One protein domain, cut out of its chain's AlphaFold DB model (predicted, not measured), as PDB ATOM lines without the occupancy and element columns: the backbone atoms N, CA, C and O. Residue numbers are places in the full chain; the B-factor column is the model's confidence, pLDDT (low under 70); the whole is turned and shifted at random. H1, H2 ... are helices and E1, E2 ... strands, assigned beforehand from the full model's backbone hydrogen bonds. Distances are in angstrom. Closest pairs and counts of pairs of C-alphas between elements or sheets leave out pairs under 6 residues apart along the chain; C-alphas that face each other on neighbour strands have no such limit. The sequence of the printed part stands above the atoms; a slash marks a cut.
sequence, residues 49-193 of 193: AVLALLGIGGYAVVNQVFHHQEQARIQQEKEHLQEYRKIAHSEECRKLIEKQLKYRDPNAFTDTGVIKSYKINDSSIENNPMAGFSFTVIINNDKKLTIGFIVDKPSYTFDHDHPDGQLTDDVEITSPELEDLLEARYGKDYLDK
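Overview. This is residues 49 to 193 of the 193 residues of an uncharacterized protein of Scardovia wiggsiae F0424 (UniProt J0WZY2). A small twisted sheet of three strands, E1, E2 and E3, has H2 over one face and the end of the long helix H1 running along E1, while residues 49 to 76 of H1 stick out as a straight arm that makes the longest axis. H3 only grazes the sheet with its residues 176 to 179. The printed part has 145 residues with three named helices and three named strands, in the order H1 H2 E1 E2 E3 H3; the class is mixed, and the sheet is antiparallel in the order E1 E2 E3. The whole is extended, with a radius of gyration of the C-alphas of 22.4 A and spans of 81 by 39 by 24 A.

Along the chain. E1 is residues 118 to 127, 21.6 A, and bends by 66 degrees at residue 123; E2 is 133 to 139, 19.9 A; E3 is 146 to 151, 16.4 A. H1, residues 49 to 88, is 58.2 A long, from C-alpha 49 at (59.121, -24.294, 271.645). H2 is residues 91 to 104, 20.1 A, and H3 is 176 to 186, 15.1 A, ending at C-alpha 186 at (65.336, 39.805, 319.654).

Arrangement. The strands form a meander, each the antiparallel neighbour of the one before; N 119 and O 138 are 2.9 A apart, N 135 and O 149 2.9 A. H1 and H2 lie on the same face, in two layers with the sheet. H1's height over the sheet is 4.3 A, only just above its level; its closest C-alphas to E1 are Leu 81 and Glu 126, 6.8 A. H2's height is 9.1 A. H1 and H3 are apart. In H1, H2 and H3 every O i to N i+4 pair is within hydrogen-bond range.

Size, cuts and confidence. The body without residues 49 to 76 spans 41 by 32 by 24 A. The printed part has no cut. The links H2 to E1 and E3 to H3 are long. The pLDDT is under 70 at residues 129 to 131, 153 to 172 and 193.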
ATOM      1  N   ALA A  49      60.434 -24.350 271.009       87.25
ATOM      2  CA  ALA A  49      59.121 -24.294 271.645       87.25
ATOM      3  C   ALA A  49      59.209 -24.493 273.169       87.25
ATOM      4  O   ALA A  49      58.561 -23.762 273.917       87.25
ATOM      5  N   VAL A  50      60.051 -25.420 273.644       86.94
ATOM      6  CA  VAL A  50      60.278 -25.620 275.087       86.94
ATOM      7  C   VAL A  50      60.931 -24.391 275.729       86.94
ATOM      8  O   VAL A  50      60.488 -23.956 276.790       86.94
ATOM      9  N   LEU A  51      61.932 -23.782 275.083       86.44
ATOM     10  CA  LEU A  51      62.580 -22.565 275.590       86.44
ATOM     11  C   LEU A  51      61.623 -21.366 275.629       86.44
ATOM     12  O   LEU A  51      61.638 -20.608 276.596       86.44
ATOM     13  N   ALA A  52      60.760 -21.217 274.621       87.31
ATOM     14  CA  ALA A  52      59.742 -20.170 274.600       87.31
ATOM     15  C   ALA A  52      58.720 -20.348 275.735       87.31
ATOM     16  O   ALA A  52      58.392 -19.381 276.420       87.31
ATOM     17  N   LEU A  53      58.264 -21.581 275.985       83.75
ATOM     18  CA  LEU A  53      57.337 -21.881 277.082       83.75
ATOM     19  C   LEU A  53      57.965 -21.617 278.459       83.75
ATOM     20  O   LEU A  53      57.320 -21.006 279.311       83.75
ATOM     21  N   LEU A  54      59.226 -22.010 278.665       84.38
ATOM     22  CA  LEU A  54      59.958 -21.717 279.903       84.38
ATOM     23  C   LEU A  54      60.207 -20.212 280.082       84.38
ATOM     24  O   LEU A  54      60.071 -19.700 281.191       84.38
ATOM     25  N   GLY A  55      60.513 -19.496 278.998       83.12
ATOM     26  CA  GLY A  55      60.718 -18.048 279.016       83.12
ATOM     27  C   GLY A  55      59.449 -17.269 279.374       83.12
ATOM     28  O   GLY A  55      59.485 -16.421 280.263       83.12
ATOM     29  N   ILE A  56      58.318 -17.584 278.735       84.31
ATOM     30  CA  ILE A  56      57.028 -16.921 278.998       84.31
ATOM     31  C   ILE A  56      56.529 -17.251 280.411       84.31
ATOM     32  O   ILE A  56      56.086 -16.355 281.130       84.31
ATOM     33  N   GLY A  57      56.642 -18.515 280.834       79.81
ATOM     34  CA  GLY A  57      56.262 -18.942 282.182       79.81
ATOM     35  C   GLY A  57      57.105 -18.272 283.270       79.81
ATOM     36  O   GLY A  57      56.555 -17.740 284.232       79.81
ATOM     37  N   GLY A  58      58.430 -18.227 283.090       80.38
ATOM     38  CA  GLY A  58      59.336 -17.537 284.010       80.38
ATOM     39  C   GLY A  58      59.063 -16.033 284.085       80.38
ATOM     40  O   GLY A  58      58.998 -15.475 285.180       80.38
ATOM     41  N   TYR A  59      58.826 -15.387 282.941       82.38
ATOM     42  CA  TYR A  59      58.504 -13.960 282.880       82.38
ATOM     43  C   TYR A  59      57.212 -13.616 283.635       82.38
ATOM     44  O   TYR A  59      57.202 -12.667 284.417       82.38
ATOM     45  N   ALA A  60      56.143 -14.404 283.473       82.06
ATOM     46  CA  ALA A  60      54.872 -14.164 284.160       82.06
ATOM     47  C   ALA A  60      55.000 -14.252 285.692       82.06
ATOM     48  O   ALA A  60      54.460 -13.403 286.402       82.06
ATOM     49  N   VAL A  61      55.757 -15.232 286.201       81.75
ATOM     50  CA  VAL A  61      56.004 -15.391 287.645       81.75
ATOM     51  C   VAL A  61      56.803 -14.211 288.198       81.75
ATOM     52  O   VAL A  61      56.422 -13.648 289.222       81.75
ATOM     53  N   VAL A  62      57.876 -13.791 287.517       79.00
ATOM     54  CA  VAL A  62      58.680 -12.632 287.943       79.00
ATOM     55  C   VAL A  62      57.847 -11.352 287.917       79.00
ATOM     56  O   VAL A  62      57.891 -10.584 288.876       79.00
ATOM     57  N   ASN A  63      57.037 -11.148 286.875       79.50
ATOM     58  CA  ASN A  63      56.160  -9.984 286.762       79.50
ATOM     59  C   ASN A  63      55.107  -9.946 287.886       79.50
ATOM     60  O   ASN A  63      54.848  -8.897 288.469       79.50
ATOM     61  N   GLN A  64      54.540 -11.100 288.250       79.88
ATOM     62  CA  GLN A  64      53.589 -11.216 289.357       79.88
ATOM     63  C   GLN A  64      54.245 -10.942 290.719       79.88
ATOM     64  O   GLN A  64      53.689 -10.195 291.524       79.88
ATOM     65  N   VAL A  65      55.429 -11.506 290.979       79.00
ATOM     66  CA  VAL A  65      56.181 -11.256 292.221       79.00
ATOM     67  C   VAL A  65      56.582  -9.786 292.326       79.00
ATOM     68  O   VAL A  65      56.449  -9.207 293.401       79.00
ATOM     69  N   PHE A  66      57.014  -9.167 291.226       77.00
ATOM     70  CA  PHE A  66      57.377  -7.751 291.193       77.00
ATOM     71  C   PHE A  66      56.187  -6.854 291.558       77.00
ATOM     72  O   PHE A  66      56.297  -6.039 292.470       77.00
ATOM     73  N   HIS A  67      55.017  -7.071 290.944       75.25
ATOM     74  CA  HIS A  67      53.808  -6.327 291.299       75.25
ATOM     75  C   HIS A  67      53.369  -6.568 292.747       75.25
ATOM     76  O   HIS A  67      53.000  -5.616 293.429       75.25
ATOM     77  N   HIS A  68      53.431  -7.804 293.252       77.00
ATOM     78  CA  HIS A  68      53.111  -8.075 294.656       77.00
ATOM     79  C   HIS A  68      54.078  -7.381 295.620       77.00
ATOM     80  O   HIS A  68      53.631  -6.849 296.635       77.00
ATOM     81  N   GLN A  69      55.375  -7.348 295.306       80.75
ATOM     82  CA  GLN A  69      56.352  -6.618 296.113       80.75
ATOM     83  C   GLN A  69      56.106  -5.112 296.085       80.75
ATOM     84  O   GLN A  69      56.146  -4.471 297.130       80.75
ATOM     85  N   GLU A  70      55.818  -4.540 294.920       84.12
ATOM     86  CA  GLU A  70      55.557  -3.107 294.794       84.12
ATOM     87  C   GLU A  70      54.279  -2.696 295.535       84.12
ATOM     88  O   GLU A  70      54.284  -1.717 296.278       84.12
ATOM     89  N   GLN A  71      53.219  -3.504 295.448       84.25
ATOM     90  CA  GLN A  71      51.998  -3.299 296.230       84.25
ATOM     91  C   GLN A  71      52.260  -3.404 297.739       84.25
ATOM     92  O   GLN A  71      51.754  -2.580 298.497       84.25
ATOM     93  N   ALA A  72      53.082  -4.364 298.182       85.19
ATOM     94  CA  ALA A  72      53.452  -4.495 299.590       85.19
ATOM     95  C   ALA A  72      54.262  -3.288 300.088       85.19
ATOM     96  O   ALA A  72      53.988  -2.783 301.174       85.19
ATOM     97  N   ARG A  73      55.207  -2.778 299.287       83.88
ATOM     98  CA  ARG A  73      55.986  -1.575 299.625       83.88
ATOM     99  C   ARG A  73      55.107  -0.333 299.716       83.88
ATOM    100  O   ARG A  73      55.206   0.394 300.697       83.88
ATOM    101  N   ILE A  74      54.225  -0.123 298.738       86.50
ATOM    102  CA  ILE A  74      53.284   1.006 298.732       86.50
ATOM    103  C   ILE A  74      52.332   0.919 299.928       86.50
ATOM    104  O   ILE A  74      52.016   1.933 300.548       86.50
ATOM    105  N   GLN A  75      51.851  -0.281 300.261       87.62
ATOM    106  CA  GLN A  75      50.980  -0.482 301.414       87.62
ATOM    107  C   GLN A  75      51.715  -0.186 302.722       87.62
ATOM    108  O   GLN A  75      51.206   0.566 303.549       87.62
ATOM    109  N   GLN A  76      52.932  -0.707 302.866       86.12
ATOM    110  CA  GLN A  76      53.775  -0.449 304.024       86.12
ATOM    111  C   GLN A  76      54.043   1.055 304.175       86.12
ATOM    112  O   GLN A  76      53.848   1.608 305.251       86.12
ATOM    113  N   GLU A  77      54.417   1.750 303.101       86.00
ATOM    114  CA  GLU A  77      54.641   3.202 303.105       86.00
ATOM    115  C   GLU A  77      53.396   3.981 303.553       86.00
ATOM    116  O   GLU A  77      53.493   4.873 304.396       86.00
ATOM    117  N   LYS A  78      52.207   3.609 303.063       87.94
ATOM    118  CA  LYS A  78      50.940   4.215 303.503       87.94
ATOM    119  C   LYS A  78      50.673   3.993 304.989       87.94
ATOM    120  O   LYS A  78      50.177   4.906 305.647       87.94
ATOM    121  N   GLU A  79      50.970   2.806 305.508       87.25
ATOM    122  CA  GLU A  79      50.811   2.483 306.928       87.25
ATOM    123  C   GLU A  79      51.751   3.326 307.797       87.25
ATOM    124  O   GLU A  79      51.277   3.958 308.742       87.25
ATOM    125  N   HIS A  80      53.032   3.445 307.422       84.75
ATOM    126  CA  HIS A  80      53.991   4.318 308.122       84.75
ATOM    127  C   HIS A  80      53.545   5.781 308.091       84.75
ATOM    128  O   HIS A  80      53.534   6.439 309.124       84.75
ATOM    129  N   LEU A  81      53.100   6.295 306.940       88.38
ATOM    130  CA  LEU A  81      52.611   7.675 306.839       88.38
ATOM    131  C   LEU A  81      51.373   7.929 307.714       88.38
ATOM    132  O   LEU A  81      51.213   9.018 308.269       88.38
ATOM    133  N   GLN A  82      50.484   6.942 307.851       88.69
ATOM    134  CA  GLN A  82      49.344   7.046 308.765       88.69
ATOM    135  C   GLN A  82      49.781   7.060 310.229       88.69
ATOM    136  O   GLN A  82      49.202   7.801 311.023       88.69
ATOM    137  N   GLU A  83      50.773   6.252 310.591       86.12
ATOM    138  CA  GLU A  83      51.361   6.239 311.928       86.12
ATOM    139  C   GLU A  83      52.020   7.584 312.255       86.12
ATOM    140  O   GLU A  83      51.673   8.206 313.258       86.12
ATOM    141  N   TYR A  84      52.852   8.108 311.354       86.88
ATOM    142  CA  TYR A  84      53.496   9.415 311.507       86.88
ATOM    143  C   TYR A  84      52.488  10.548 311.640       86.88
ATOM    144  O   TYR A  84      52.649  11.415 312.493       86.88
ATOM    145  N   ARG A  85      51.388  10.516 310.880       90.56
ATOM    146  CA  ARG A  85      50.309  11.496 311.056       90.56
ATOM    147  C   ARG A  85      49.672  11.406 312.443       90.56
ATOM    148  O   ARG A  85      49.377  12.439 313.032       90.56
ATOM    149  N   LYS A  86      49.460  10.203 312.981       88.44
ATOM    150  CA  LYS A  86      48.929  10.051 314.346       88.44
ATOM    151  C   LYS A  86      49.894  10.615 315.387       88.44
ATOM    152  O   LYS A  86      49.436  11.265 316.317       88.44
ATOM    153  N   ILE A  87      51.195  10.392 315.211       85.69
ATOM    154  CA  ILE A  87      52.230  10.890 316.124       85.69
ATOM    155  C   ILE A  87      52.362  12.412 316.024       85.69
ATOM    156  O   ILE A  87      52.370  13.082 317.047       85.69
ATOM    157  N   ALA A  88      52.385  12.980 314.815       88.75
ATOM    158  CA  ALA A  88      52.467  14.429 314.610       88.75
ATOM    159  C   ALA A  88      51.321  15.182 315.308       88.75
ATOM    160  O   ALA A  88      51.519  16.264 315.852       88.75
ATOM    161  N   HIS A  89      50.121  14.591 315.327       90.12
ATOM    162  CA  HIS A  89      48.946  15.142 316.016       90.12
ATOM    163  C   HIS A  89      48.783  14.646 317.460       90.12
ATOM    164  O   HIS A  89      47.748  14.909 318.075       90.12
ATOM    165  N   SER A  90      49.761  13.925 318.012       88.31
ATOM    166  CA  SER A  90      49.712  13.481 319.402       88.31
ATOM    167  C   SER A  90      49.937  14.653 320.361       88.31
ATOM    168  O   SER A  90      50.549  15.671 320.026       88.31
ATOM    169  N   GLU A  91      49.443  14.509 321.587       85.56
ATOM    170  CA  GLU A  91      49.598  15.523 322.632       85.56
ATOM    171  C   GLU A  91      51.068  15.754 323.006       85.56
ATOM    172  O   GLU A  91      51.461  16.863 323.369       85.56
ATOM    173  N   GLU A  92      51.896  14.721 322.902       81.00
ATOM    174  CA  GLU A  92      53.324  14.772 323.198       81.00
ATOM    175  C   GLU A  92      54.091  15.528 322.112       81.00
ATOM    176  O   GLU A  92      54.856  16.440 322.435       81.00
ATOM    177  N   CYS A  93      53.815  15.247 320.833       83.31
ATOM    178  CA  CYS A  93      54.398  16.007 319.727       83.31
ATOM    179  C   CYS A  93      53.970  17.479 319.789       83.31
ATOM    180  O   CYS A  93      54.798  18.382 319.660       83.31
ATOM    181  N   ARG A  94      52.696  17.736 320.111       88.88
ATOM    182  CA  ARG A  94      52.173  19.089 320.322       88.88
ATOM    183  C   ARG A  94      52.955  19.859 321.388       88.88
ATOM    184  O   ARG A  94      53.364  20.994 321.155       88.88
ATOM    185  N   LYS A  95      53.194  19.239 322.549       86.75
ATOM    186  CA  LYS A  95      53.982  19.846 323.636       86.75
ATOM    187  C   LYS A  95      55.412  20.145 323.203       86.75
ATOM    188  O   LYS A  95      55.942  21.182 323.597       86.75
ATOM    189  N   LEU A  96      56.023  19.272 322.404       84.44
ATOM    190  CA  LEU A  96      57.364  19.507 321.884       84.44
ATOM    191  C   LEU A  96      57.401  20.703 320.931       84.44
ATOM    192  O   LEU A  96      58.228  21.594 321.118       84.44
ATOM    193  N   ILE A  97      56.476  20.754 319.969       88.56
ATOM    194  CA  ILE A  97      56.347  21.889 319.049       88.56
ATOM    195  C   ILE A  97      56.204  23.176 319.863       88.56
ATOM    196  O   ILE A  97      56.974  24.112 319.687       88.56
ATOM    197  N   GLU A  98      55.271  23.223 320.813       91.62
ATOM    198  CA  GLU A  98      55.049  24.425 321.622       91.62
ATOM    199  C   GLU A  98      56.250  24.806 322.489       91.62
ATOM    200  O   GLU A  98      56.500  25.998 322.677       91.62
ATOM    201  N   LYS A  99      56.997  23.829 323.010       88.81
ATOM    202  CA  LYS A  99      58.238  24.070 323.753       88.81
ATOM    203  C   LYS A  99      59.285  24.735 322.858       88.81
ATOM    204  O   LYS A  99      59.846  25.747 323.267       88.81
ATOM    205  N   GLN A 100      59.495  24.217 321.649       87.75
ATOM    206  CA  GLN A 100      60.472  24.769 320.703       87.75
ATOM    207  C   GLN A 100      60.055  26.150 320.183       87.75
ATOM    208  O   GLN A 100      60.845  27.092 320.184       87.75
ATOM    209  N   LEU A 101      58.772  26.333 319.857       92.31
ATOM    210  CA  LEU A 101      58.251  27.638 319.445       92.31
ATOM    211  C   LEU A 101      58.386  28.691 320.557       92.31
ATOM    212  O   LEU A 101      58.690  29.841 320.258       92.31
ATOM    213  N   LYS A 102      58.214  28.311 321.831       92.44
ATOM    214  CA  LYS A 102      58.447  29.206 322.979       92.44
ATOM    215  C   LYS A 102      59.922  29.479 323.254       92.44
ATOM    216  O   LYS A 102      60.242  30.530 323.799       92.44
ATOM    217  N   TYR A 103      60.809  28.547 322.919       89.19
ATOM    218  CA  TYR A 103      62.249  28.772 323.007       89.19
ATOM    219  C   TYR A 103      62.693  29.840 321.994       89.19
ATOM    220  O   TYR A 103      63.399  30.775 322.363       89.19
ATOM    221  N   ARG A 104      62.180  29.770 320.756       88.81
ATOM    222  CA  ARG A 104      62.428  30.771 319.701       88.81
ATOM    223  C   ARG A 104      61.721  32.099 319.927       88.81
ATOM    224  O   ARG A 104      62.269  33.167 319.690       88.81
ATOM    225  N   ASP A 105      60.482  32.055 320.381       94.44
ATOM    226  CA  ASP A 105      59.732  33.249 320.731       94.44
ATOM    227  C   ASP A 105      59.220  33.102 322.163       94.44
ATOM    228  O   ASP A 105      58.163  32.509 322.378       94.44
ATOM    229  N   PRO A 106      59.909  33.678 323.163       93.69
ATOM    230  CA  PRO A 106      59.449  33.651 324.551       93.69
ATOM    231  C   PRO A 106      58.029  34.199 324.756       93.69
ATOM    232  O   PRO A 106      57.383  33.886 325.754       93.69
ATOM    233  N   ASN A 107      57.529  35.005 323.812       95.69
ATOM    234  CA  ASN A 107      56.167  35.535 323.799       95.69
ATOM    235  C   ASN A 107      55.242  34.772 322.830       95.69
ATOM    236  O   ASN A 107      54.193  35.300 322.449       95.69
ATOM    237  N   ALA A 108      55.601  33.553 322.421       96.38
ATOM    238  CA  ALA A 108      54.794  32.739 321.524       96.38
ATOM    239  C   ALA A 108      53.383  32.510 322.085       96.38
ATOM    240  O   ALA A 108      53.175  32.368 323.292       96.38
ATOM    241  N   PHE A 109      52.411  32.431 321.180       97.31
ATOM    242  CA  PHE A 109      50.983  32.251 321.463       97.31
ATOM    243  C   PHE A 109      50.352  33.402 322.253       97.31
ATOM    244  O   PHE A 109      49.334  33.230 322.922       97.31
ATOM    245  N   THR A 110      50.946  34.592 322.153       96.44
ATOM    246  CA  THR A 110      50.398  35.835 322.704       96.44
ATOM    247  C   THR A 110      50.229  36.882 321.606       96.44
ATOM    248  O   THR A 110      50.859  36.806 320.550       96.44
ATOM    249  N   ASP A 111      49.416  37.908 321.861       95.19
ATOM    250  CA  ASP A 111      49.198  38.998 320.901       95.19
ATOM    251  C   ASP A 111      50.466  39.795 320.591       95.19
ATOM    252  O   ASP A 111      50.588  40.369 319.502       95.19
ATOM    253  N   THR A 112      51.401  39.825 321.543       94.50
ATOM    254  CA  THR A 112      52.674  40.519 321.391       94.50
ATOM    255  C   THR A 112      53.710  39.649 320.706       94.50
ATOM    256  O   THR A 112      54.665  40.230 320.215       94.50
ATOM    257  N   GLY A 113      53.556  38.319 320.651       96.06
ATOM    258  CA  GLY A 113      54.447  37.349 319.995       96.06
ATOM    259  C   GLY A 113      54.609  37.564 318.485       96.06
ATOM    260  O   GLY A 113      53.703  38.067 317.817       96.06
ATOM    261  N   VAL A 114      55.771  37.181 317.945       96.44
ATOM    262  CA  VAL A 114      55.956  36.987 316.494       96.44
ATOM    263  C   VAL A 114      55.176  35.742 316.080       96.44
ATOM    264  O   VAL A 114      54.432  35.764 315.100       96.44
ATOM    265  N   ILE A 115      55.282  34.678 316.874       97.12
ATOM    266  CA  ILE A 115      54.578  33.412 316.704       97.12
ATOM    267  C   ILE A 115      53.276  33.485 317.505       97.12
ATOM    268  O   ILE A 115      53.281  33.364 318.723       97.12
ATOM    269  N   LYS A 116      52.133  33.680 316.845       97.88
ATOM    270  CA  LYS A 116      50.817  33.793 317.513       97.88
ATOM    271  C   LYS A 116      50.020  32.501 317.451       97.88
ATOM    272  O   LYS A 116      49.289  32.167 318.375       97.88
ATOM    273  N   SER A 117      50.169  31.759 316.361       97.50
ATOM    274  CA  SER A 117      49.530  30.462 316.156       97.50
ATOM    275  C   SER A 117      50.381  29.593 315.244       97.50
ATOM    276  O   SER A 117      51.173  30.114 314.461       97.50
ATOM    277  N   TYR A 118      50.153  28.285 315.260       97.00
ATOM    278  CA  TYR A 118      50.763  27.355 314.316       97.00
ATOM    279  C   TYR A 118      49.741  26.334 313.819       97.00
ATOM    280  O   TYR A 118      48.694  26.121 314.436       97.00
ATOM    281  N   LYS A 119      50.057  25.698 312.694       96.81
ATOM    282  CA  LYS A 119      49.320  24.554 312.164       96.81
ATOM    283  C   LYS A 119      50.290  23.559 311.540       96.81
ATOM    284  O   LYS A 119      51.138  23.954 310.749       96.81
ATOM    285  N   ILE A 120      50.119  22.275 311.832       95.31
ATOM    286  CA  ILE A 120      50.876  21.202 311.177       95.31
ATOM    287  C   ILE A 120      50.454  21.105 309.705       95.31
ATOM    288  O   ILE A 120      49.262  21.073 309.382       95.31
ATOM    289  N   ASN A 121      51.429  21.062 308.801       95.69
ATOM    290  CA  ASN A 121      51.197  20.802 307.388       95.69
ATOM    291  C   ASN A 121      51.208  19.286 307.130       95.69
ATOM    292  O   ASN A 121      52.255  18.697 306.874       95.69
ATOM    293  N   ASP A 122      50.031  18.656 307.147       93.56
ATOM    294  CA  ASP A 122      49.869  17.205 306.934       93.56
ATOM    295  C   ASP A 122      50.466  16.676 305.625       93.56
ATOM    296  O   ASP A 122      50.779  15.489 305.524       93.56
ATOM    297  N   SER A 123      50.591  17.541 304.616       93.69
ATOM    298  CA  SER A 123      51.166  17.196 303.313       93.69
ATOM    299  C   SER A 123      52.695  17.179 303.318       93.69
ATOM    300  O   SER A 123      53.284  16.684 302.367       93.69
ATOM    301  N   SER A 124      53.324  17.743 304.351       92.69
ATOM    302  CA  SER A 124      54.781  17.720 304.544       92.69
ATOM    303  C   SER A 124      55.253  16.566 305.426       92.69
ATOM    304  O   SER A 124      56.448  16.446 305.647       92.69
ATOM    305  N   ILE A 125      54.329  15.747 305.944       91.69
ATOM    306  CA  ILE A 125      54.675  14.577 306.751       91.69
ATOM    307  C   ILE A 125      55.264  13.521 305.824       91.69
ATOM    308  O   ILE A 125      54.544  12.933 305.012       91.69
ATOM    309  N   GLU A 126      56.557  13.268 305.964       89.69
ATOM    310  CA  GLU A 126      57.289  12.331 305.121       89.69
ATOM    311  C   GLU A 126      58.252  11.470 305.935       89.69
ATOM    312  O   GLU A 126      58.726  11.852 307.002       89.69
ATOM    313  N   ASN A 127      58.532  10.270 305.427       84.75
ATOM    314  CA  ASN A 127      59.496   9.383 306.055       84.75
ATOM    315  C   ASN A 127      60.905   9.961 305.893       84.75
ATOM    316  O   ASN A 127      61.367  10.136 304.765       84.75
ATOM    317  N   ASN A 128      61.609  10.160 307.004       79.81
ATOM    318  CA  ASN A 128      63.014  10.526 307.008       79.81
ATOM    319  C   ASN A 128      63.834   9.241 307.238       79.81
ATOM    320  O   ASN A 128      63.862   8.731 308.359       79.81
ATOM    321  N   PRO A 129      64.500   8.679 306.206       68.25
ATOM    322  CA  PRO A 129      65.180   7.383 306.302       68.25
ATOM    323  C   PRO A 129      66.263   7.326 307.383       68.25
ATOM    324  O   PRO A 129      66.586   6.235 307.848       68.25
ATOM    325  N   MET A 130      66.818   8.485 307.754       62.88
ATOM    326  CA  MET A 130      67.831   8.621 308.798       62.88
ATOM    327  C   MET A 130      67.226   8.902 310.175       62.88
ATOM    328  O   MET A 130      67.810   8.469 311.160       62.88
ATOM    329  N   ALA A 131      66.076   9.584 310.236       65.38
ATOM    330  CA  ALA A 131      65.547  10.137 311.477       65.38
ATOM    331  C   ALA A 131      64.012  10.097 311.585       65.38
ATOM    332  O   ALA A 131      63.358  11.125 311.709       65.38
ATOM    333  N   GLY A 132      63.424   8.898 311.486       80.19
ATOM    334  CA  GLY A 132      61.978   8.667 311.630       80.19
ATOM    335  C   GLY A 132      61.128   9.378 310.584       80.19
ATOM    336  O   GLY A 132      60.942   8.845 309.488       80.19
ATOM    337  N   PHE A 133      60.569  10.538 310.915       85.81
ATOM    338  CA  PHE A 133      59.776  11.344 309.989       85.81
ATOM    339  C   PHE A 133      59.984  12.841 310.202       85.81
ATOM    340  O   PHE A 133      60.313  13.294 311.292       85.81
ATOM    341  N   SER A 134      59.780  13.619 309.149       88.06
ATOM    342  CA  SER A 134      59.834  15.080 309.185       88.06
ATOM    343  C   SER A 134      58.473  15.669 308.854       88.06
ATOM    344  O   SER A 134      57.633  15.028 308.220       88.06
ATOM    345  N   PHE A 135      58.238  16.896 309.310       91.50
ATOM    346  CA  PHE A 135      57.077  17.688 308.927       91.50
ATOM    347  C   PHE A 135      57.341  19.175 309.135       91.50
ATOM    348  O   PHE A 135      58.255  19.585 309.838       91.50
ATOM    349  N   THR A 136      56.512  20.014 308.532       93.12
ATOM    350  CA  THR A 136      56.576  21.466 308.661       93.12
ATOM    351  C   THR A 136      55.355  21.981 309.409       93.12
ATOM    352  O   THR A 136      54.229  21.525 309.181       93.12
ATOM    353  N   VAL A 137      55.546  22.985 310.261       94.56
ATOM    354  CA  VAL A 137      54.450  23.796 310.801       94.56
ATOM    355  C   VAL A 137      54.393  25.147 310.095       94.56
ATOM    356  O   VAL A 137      55.416  25.740 309.766       94.56
ATOM    357  N   ILE A 138      53.177  25.625 309.861       97.00
ATOM    358  CA  ILE A 138      52.867  26.926 309.270       97.00
ATOM    359  C   ILE A 138      52.507  27.876 310.406       97.00
ATOM    360  O   ILE A 138      51.559  27.618 311.153       97.00
ATOM    361  N   ILE A 139      53.236  28.978 310.521       96.75
ATOM    362  CA  ILE A 139      53.071  29.979 311.573       96.75
ATOM    363  C   ILE A 139      52.101  31.063 311.110       96.75
ATOM    364  O   ILE A 139      52.114  31.486 309.958       96.75
ATOM    365  N   ASN A 140      51.217  31.505 312.007       97.44
ATOM    366  CA  ASN A 140      50.233  32.572 311.768       97.44
ATOM    367  C   ASN A 140      49.366  32.368 310.512       97.44
ATOM    368  O   ASN A 140      48.830  33.328 309.960       97.44
ATOM    369  N   ASN A 141      49.221  31.115 310.063       97.12
ATOM    370  CA  ASN A 141      48.555  30.749 308.813       97.12
ATOM    371  C   ASN A 141      49.176  31.406 307.554       97.12
ATOM    372  O   ASN A 141      48.517  31.496 306.516       97.12
ATOM    373  N   ASP A 142      50.440  31.833 307.632       96.94
ATOM    374  CA  ASP A 142      51.220  32.367 306.520       96.94
ATOM    375  C   ASP A 142      52.181  31.295 305.999       96.94
ATOM    376  O   ASP A 142      53.068  30.825 306.705       96.94
ATOM    377  N   LYS A 143      52.017  30.914 304.730       94.44
ATOM    378  CA  LYS A 143      52.827  29.868 304.088       94.44
ATOM    379  C   LYS A 143      54.302  30.239 303.932       94.44
ATOM    380  O   LYS A 143      55.089  29.352 303.621       94.44
ATOM    381  N   LYS A 144      54.660  31.515 304.090       95.56
ATOM    382  CA  LYS A 144      56.054  31.968 304.106       95.56
ATOM    383  C   LYS A 144      56.708  31.807 305.470       95.56
ATOM    384  O   LYS A 144      57.923  31.850 305.544       95.56
ATOM    385  N   LEU A 145      55.917  31.650 306.531       95.62
ATOM    386  CA  LEU A 145      56.410  31.515 307.893       95.62
ATOM    387  C   LEU A 145      56.327  30.043 308.287       95.62
ATOM    388  O   LEU A 145      55.264  29.541 308.655       95.62
ATOM    389  N   THR A 146      57.443  29.335 308.171       94.25
ATOM    390  CA  THR A 146      57.486  27.887 308.383       94.25
ATOM    391  C   THR A 146      58.649  27.461 309.250       94.25
ATOM    392  O   THR A 146      59.731  28.039 309.174       94.25
ATOM    393  N   ILE A 147      58.429  26.397 310.018       91.69
ATOM    394  CA  ILE A 147      59.462  25.727 310.807       91.69
ATOM    395  C   ILE A 147      59.391  24.227 310.514       91.69
ATOM    396  O   ILE A 147      58.317  23.624 310.614       91.69
ATOM    397  N   GLY A 148      60.512  23.645 310.095       90.19
ATOM    398  CA  GLY A 148      60.664  22.207 309.879       90.19
ATOM    399  C   GLY A 148      61.051  21.473 311.159       90.19
ATOM    400  O   GLY A 148      61.959  21.901 311.857       90.19
ATOM    401  N   PHE A 149      60.387  20.356 311.428       85.88
ATOM    402  CA  PHE A 149      60.655  19.449 312.537       85.88
ATOM    403  C   PHE A 149      61.068  18.081 312.000       85.88
ATOM    404  O   PHE A 149      60.522  17.606 311.000       85.88
ATOM    405  N   ILE A 150      62.001  17.440 312.698       83.19
ATOM    406  CA  ILE A 150      62.405  16.050 312.487       83.19
ATOM    407  C   ILE A 150      62.120  15.283 313.782       83.19
ATOM    408  O   ILE A 150      62.340  15.792 314.879       83.19
ATOM    409  N   VAL A 151      61.555  14.086 313.644       76.62
ATOM    410  CA  VAL A 151      61.138  13.201 314.733       76.62
ATOM    411  C   VAL A 151      61.754  11.825 314.517       76.62
ATOM    412  O   VAL A 151      61.324  11.074 313.644       76.62
ATOM    413  N   ASP A 152      62.735  11.487 315.349       72.94
ATOM    414  CA  ASP A 152      63.519  10.258 315.262       72.94
ATOM    415  C   ASP A 152      62.728   8.957 315.535       72.94
ATOM    416  O   ASP A 152      61.873   8.885 316.415       72.94
ATOM    417  N   LYS A 153      63.034   7.881 314.782       56.91
ATOM    418  CA  LYS A 153      62.326   6.578 314.849       56.91
ATOM    419  C   LYS A 153      62.617   5.722 316.101       56.91
ATOM    420  O   LYS A 153      61.725   4.972 316.483       56.91
ATOM    421  N   PRO A 154      63.821   5.688 316.712       52.66
ATOM    422  CA  PRO A 154      64.061   4.772 317.830       52.66
ATOM    423  C   PRO A 154      63.582   5.297 319.194       52.66
ATOM    424  O   PRO A 154      63.584   4.517 320.140       52.66
ATOM    425  N   SER A 155      63.130   6.552 319.315       50.81
ATOM    426  CA  SER A 155      62.636   7.123 320.582       50.81
ATOM    427  C   SER A 155      61.131   6.948 320.821       50.81
ATOM    428  O   SER A 155      60.565   7.575 321.714       50.81
ATOM    429  N   TYR A 156      60.473   6.011 320.124       51.31
ATOM    430  CA  TYR A 156      59.102   5.583 320.456       51.31
ATOM    431  C   TYR A 156      58.981   4.826 321.796       51.31
ATOM    432  O   TYR A 156      57.959   4.187 322.050       51.31
ATOM    433  N   THR A 157      59.995   4.853 322.663       42.53
ATOM    434  CA  THR A 157      59.895   4.330 324.025       42.53
ATOM    435  C   THR A 157      59.747   5.477 325.016       42.53
ATOM    436  O   THR A 157      60.707   6.110 325.439       42.53
ATOM    437  N   PHE A 158      58.502   5.695 325.441       48.66
ATOM    438  CA  PHE A 158      58.197   6.251 326.760       48.66
ATOM    439  C   PHE A 158      58.572   5.196 327.816       48.66
ATOM    440  O   PHE A 158      57.700   4.532 328.381       48.66
ATOM    441  N   ASP A 159      59.865   4.929 327.997       48.72
ATOM    442  CA  ASP A 159      60.356   4.038 329.048       48.72
ATOM    443  C   ASP A 159      60.697   4.820 330.325       48.72
ATOM    444  O   ASP A 159      60.661   6.048 330.366       48.72
ATOM    445  N   HIS A 160      60.948   4.092 331.415       46.12
ATOM    446  CA  HIS A 160      61.223   4.684 332.728       46.12
ATOM    447  C   HIS A 160      62.490   5.560 332.735       46.12
ATOM    448  O   HIS A 160      62.609   6.441 333.584       46.12
ATOM    449  N   ASP A 161      63.397   5.329 331.783       46.03
ATOM    450  CA  ASP A 161      64.687   6.005 331.671       46.03
ATOM    451  C   ASP A 161      64.598   7.259 330.775       46.03
ATOM    452  O   ASP A 161      65.361   8.208 330.960       46.03
ATOM    453  N   HIS A 162      63.616   7.305 329.865       49.31
ATOM    454  CA  HIS A 162      63.295   8.431 328.984       49.31
ATOM    455  C   HIS A 162      61.785   8.730 329.045       49.31
ATOM    456  O   HIS A 162      61.079   8.580 328.042       49.31
ATOM    457  N   PRO A 163      61.261   9.190 330.201       42.41
ATOM    458  CA  PRO A 163      59.827   9.445 330.382       42.41
ATOM    459  C   PRO A 163      59.277  10.513 329.422       42.41
ATOM    460  O   PRO A 163      58.064  10.621 329.250       42.41
ATOM    461  N   ASP A 164      60.178  11.266 328.786       48.31
ATOM    462  CA  ASP A 164      59.888  12.337 327.843       48.31
ATOM    463  C   ASP A 164      60.053  11.923 326.368       48.31
ATOM    464  O   ASP A 164      59.798  12.768 325.516       48.31
ATOM    465  N   GLY A 165      60.501  10.689 326.066       45.75
ATOM    466  CA  GLY A 165      60.747  10.178 324.707       45.75
ATOM    467  C   GLY A 165      61.467  11.202 323.830       45.75
ATOM    468  O   GLY A 165      60.814  11.920 323.080       45.75
ATOM    469  N   GLN A 166      62.793  11.344 323.965       46.50
ATOM    470  CA  GLN A 166      63.514  12.442 323.306       46.50
ATOM    471  C   GLN A 166      63.257  12.447 321.790       46.50
ATOM    472  O   GLN A 166      63.773  11.614 321.047       46.50
ATOM    473  N   LEU A 167      62.461  13.414 321.334       50.28
ATOM    474  CA  LEU A 167      62.560  13.933 319.982       50.28
ATOM    475  C   LEU A 167      63.846  14.756 319.978       50.28
ATOM    476  O   LEU A 167      63.887  15.849 320.545       50.28
ATOM    477  N   THR A 168      64.915  14.170 319.451       48.28
ATOM    478  CA  THR A 168      66.172  14.860 319.176       48.28
ATOM    479  C   THR A 168      65.933  15.819 318.016       48.28
ATOM    480  O   THR A 168      65.495  15.428 316.937       48.28
ATOM    481  N   ASP A 169      66.127  17.105 318.275       50.28
ATOM    482  CA  ASP A 169      65.920  18.220 317.359       50.28
ATOM    483  C   ASP A 169      67.131  18.418 316.447       50.28
ATOM    484  O   ASP A 169      67.730  19.487 316.401       50.28
ATOM    485  N   ASP A 170      67.499  17.399 315.677       52.03
ATOM    486  CA  ASP A 170      68.581  17.565 314.715       52.03
ATOM    487  C   ASP A 170      68.021  18.092 313.388       52.03
ATOM    488  O   ASP A 170      67.516  17.347 312.549       52.03
ATOM    489  N   VAL A 171      68.193  19.409 313.206       52.88
ATOM    490  CA  VAL A 171      67.963  20.235 312.001       52.88
ATOM    491  C   VAL A 171      66.564  20.863 311.894       52.88
ATOM    492  O   VAL A 171      65.646  20.339 311.266       52.88
ATOM    493  N   GLU A 172      66.444  22.084 312.425       65.56
ATOM    494  CA  GLU A 172      65.270  22.950 312.281       65.56
ATOM    495  C   GLU A 172      65.493  23.966 311.147       65.56
ATOM    496  O   GLU A 172      66.225  24.947 311.291       65.56
ATOM    497  N   ILE A 173      64.873  23.739 309.985       72.31
ATOM    498  CA  ILE A 173      64.887  24.726 308.896       72.31
ATOM    499  C   ILE A 173      63.753  25.717 309.150       72.31
ATOM    500  O   ILE A 173      62.578  25.413 308.924       72.31
ATOM    501  N   THR A 174      64.116  26.903 309.627       85.62
ATOM    502  CA  THR A 174      63.205  28.046 309.734       85.62
ATOM    503  C   THR A 174      63.201  28.814 308.413       85.62
ATOM    504  O   THR A 174      64.245  29.003 307.786       85.62
ATOM    505  N   SER A 175      62.025  29.241 307.950       91.50
ATOM    506  CA  SER A 175      61.916  30.097 306.764       91.50
ATOM    507  C   SER A 175      62.655  31.422 306.986       91.50
ATOM    508  O   SER A 175      62.464  32.011 308.055       91.50
ATOM    509  N   PRO A 176      63.388  31.950 305.988       91.44
ATOM    510  CA  PRO A 176      64.093  33.227 306.107       91.44
ATOM    511  C   PRO A 176      63.196  34.367 306.596       91.44
ATOM    512  O   PRO A 176      63.582  35.124 307.473       91.44
ATOM    513  N   GLU A 177      61.953  34.434 306.111       94.19
ATOM    514  CA  GLU A 177      60.998  35.469 306.507       94.19
ATOM    515  C   GLU A 177      60.613  35.404 307.989       94.19
ATOM    516  O   GLU A 177      60.318  36.432 308.593       94.19
ATOM    517  N   LEU A 178      60.590  34.210 308.584       93.25
ATOM    518  CA  LEU A 178      60.317  34.053 310.011       93.25
ATOM    519  C   LEU A 178      61.557  34.370 310.845       93.25
ATOM    520  O   LEU A 178      61.427  35.018 311.881       93.25
ATOM    521  N   GLU A 179      62.734  33.959 310.376       91.56
ATOM    522  CA  GLU A 179      64.002  34.281 311.029       91.56
ATOM    523  C   GLU A 179      64.220  35.799 311.071       91.56
ATOM    524  O   GLU A 179      64.434  36.351 312.146       91.56
ATOM    525  N   ASP A 180      64.009  36.499 309.952       93.50
ATOM    526  CA  ASP A 180      64.096  37.962 309.871       93.50
ATOM    527  C   ASP A 180      63.167  38.654 310.887       93.50
ATOM    528  O   ASP A 180      63.535  39.661 311.496       93.50
ATOM    529  N   LEU A 181      61.954  38.125 311.101       95.06
ATOM    530  CA  LEU A 181      61.004  38.670 312.080       95.06
ATOM    531  C   LEU A 181      61.450  38.432 313.528       95.06
ATOM    532  O   LEU A 181      61.240  39.298 314.384       95.06
ATOM    533  N   LEU A 182      62.033  37.267 313.811       93.12
ATOM    534  CA  LEU A 182      62.555  36.923 315.133       93.12
ATOM    535  C   LEU A 182      63.817  37.737 315.445       93.12
ATOM    536  O   LEU A 182      63.886  38.361 316.506       93.12
ATOM    537  N   GLU A 183      64.752  37.843 314.497       92.56
ATOM    538  CA  GLU A 183      65.950  38.682 314.604       92.56
ATOM    539  C   GLU A 183      65.602  40.167 314.748       92.56
ATOM    540  O   GLU A 183      66.190  40.866 315.574       92.56
ATOM    541  N   ALA A 184      64.623  40.676 313.989       94.50
ATOM    542  CA  ALA A 184      64.186  42.068 314.103       94.50
ATOM    543  C   ALA A 184      63.670  42.401 315.511       94.50
ATOM    544  O   ALA A 184      63.754  43.552 315.949       94.50
ATOM    545  N   ARG A 185      63.139  41.403 316.228       93.75
ATOM    546  CA  ARG A 185      62.632  41.566 317.588       93.75
ATOM    547  C   ARG A 185      63.693  41.357 318.663       93.75
ATOM    548  O   ARG A 185      63.765  42.156 319.595       93.75
ATOM    549  N   TYR A 186      64.444  40.264 318.583       93.06
ATOM    550  CA  TYR A 186      65.336  39.805 319.654       93.06
ATOM    551  C   TYR A 186      66.817  40.128 319.396       93.06
ATOM    552  O   TYR A 186      67.649  40.036 320.305       93.06
ATOM    553  N   GLY A 187      67.133  40.604 318.191       91.75
ATOM    554  CA  GLY A 187      68.487  40.823 317.696       91.75
ATOM    555  C   GLY A 187      69.067  39.568 317.046       91.75
ATOM    556  O   GLY A 187      68.528  38.474 317.181       91.75
ATOM    557  N   LYS A 188      70.196  39.735 316.355       87.00
ATOM    558  CA  LYS A 188      70.975  38.604 315.836       87.00
ATOM    559  C   LYS A 188      71.545  37.762 316.971       87.00
ATOM    560  O   LYS A 188      71.826  38.300 318.048       87.00
ATOM    561  N   ASP A 189      71.686  36.466 316.706       81.62
ATOM    562  CA  ASP A 189      72.273  35.479 317.619       81.62
ATOM    563  C   ASP A 189      71.553  35.432 318.985       81.62
ATOM    564  O   ASP A 189      72.155  35.206 320.032       81.62
ATOM    565  N   TYR A 190      70.242  35.717 319.016       78.44
ATOM    566  CA  TYR A 190      69.484  35.790 320.272       78.44
ATOM    567  C   TYR A 190      69.284  34.426 320.946       78.44
ATOM    568  O   TYR A 190      68.985  34.391 322.138       78.44
ATOM    569  N   LEU A 191      69.463  33.336 320.197       78.06
ATOM    570  CA  LEU A 191      69.427  31.962 320.700       78.06
ATOM    571  C   LEU A 191      70.762  31.517 321.324       78.06
ATOM    572  O   LEU A 191      70.766  30.572 322.108       78.06
ATOM    573  N   ASP A 192      71.862  32.225 321.043       75.19
ATOM    574  CA  ASP A 192      73.218  31.897 321.516       75.19
ATOM    575  C   ASP A 192      73.596  32.604 322.838       75.19
ATOM    576  O   ASP A 192      74.755  32.568 323.262       75.19
ATOM    577  N   LYS A 193      72.642  33.296 323.473       57.41
ATOM    578  CA  LYS A 193      72.854  34.110 324.685       57.41
ATOM    579  C   LYS A 193      72.573  33.376 325.989       57.41
ATOM    580  O   LYS A 193      71.615  32.577 326.043       57.41
TER     581      LYS A 193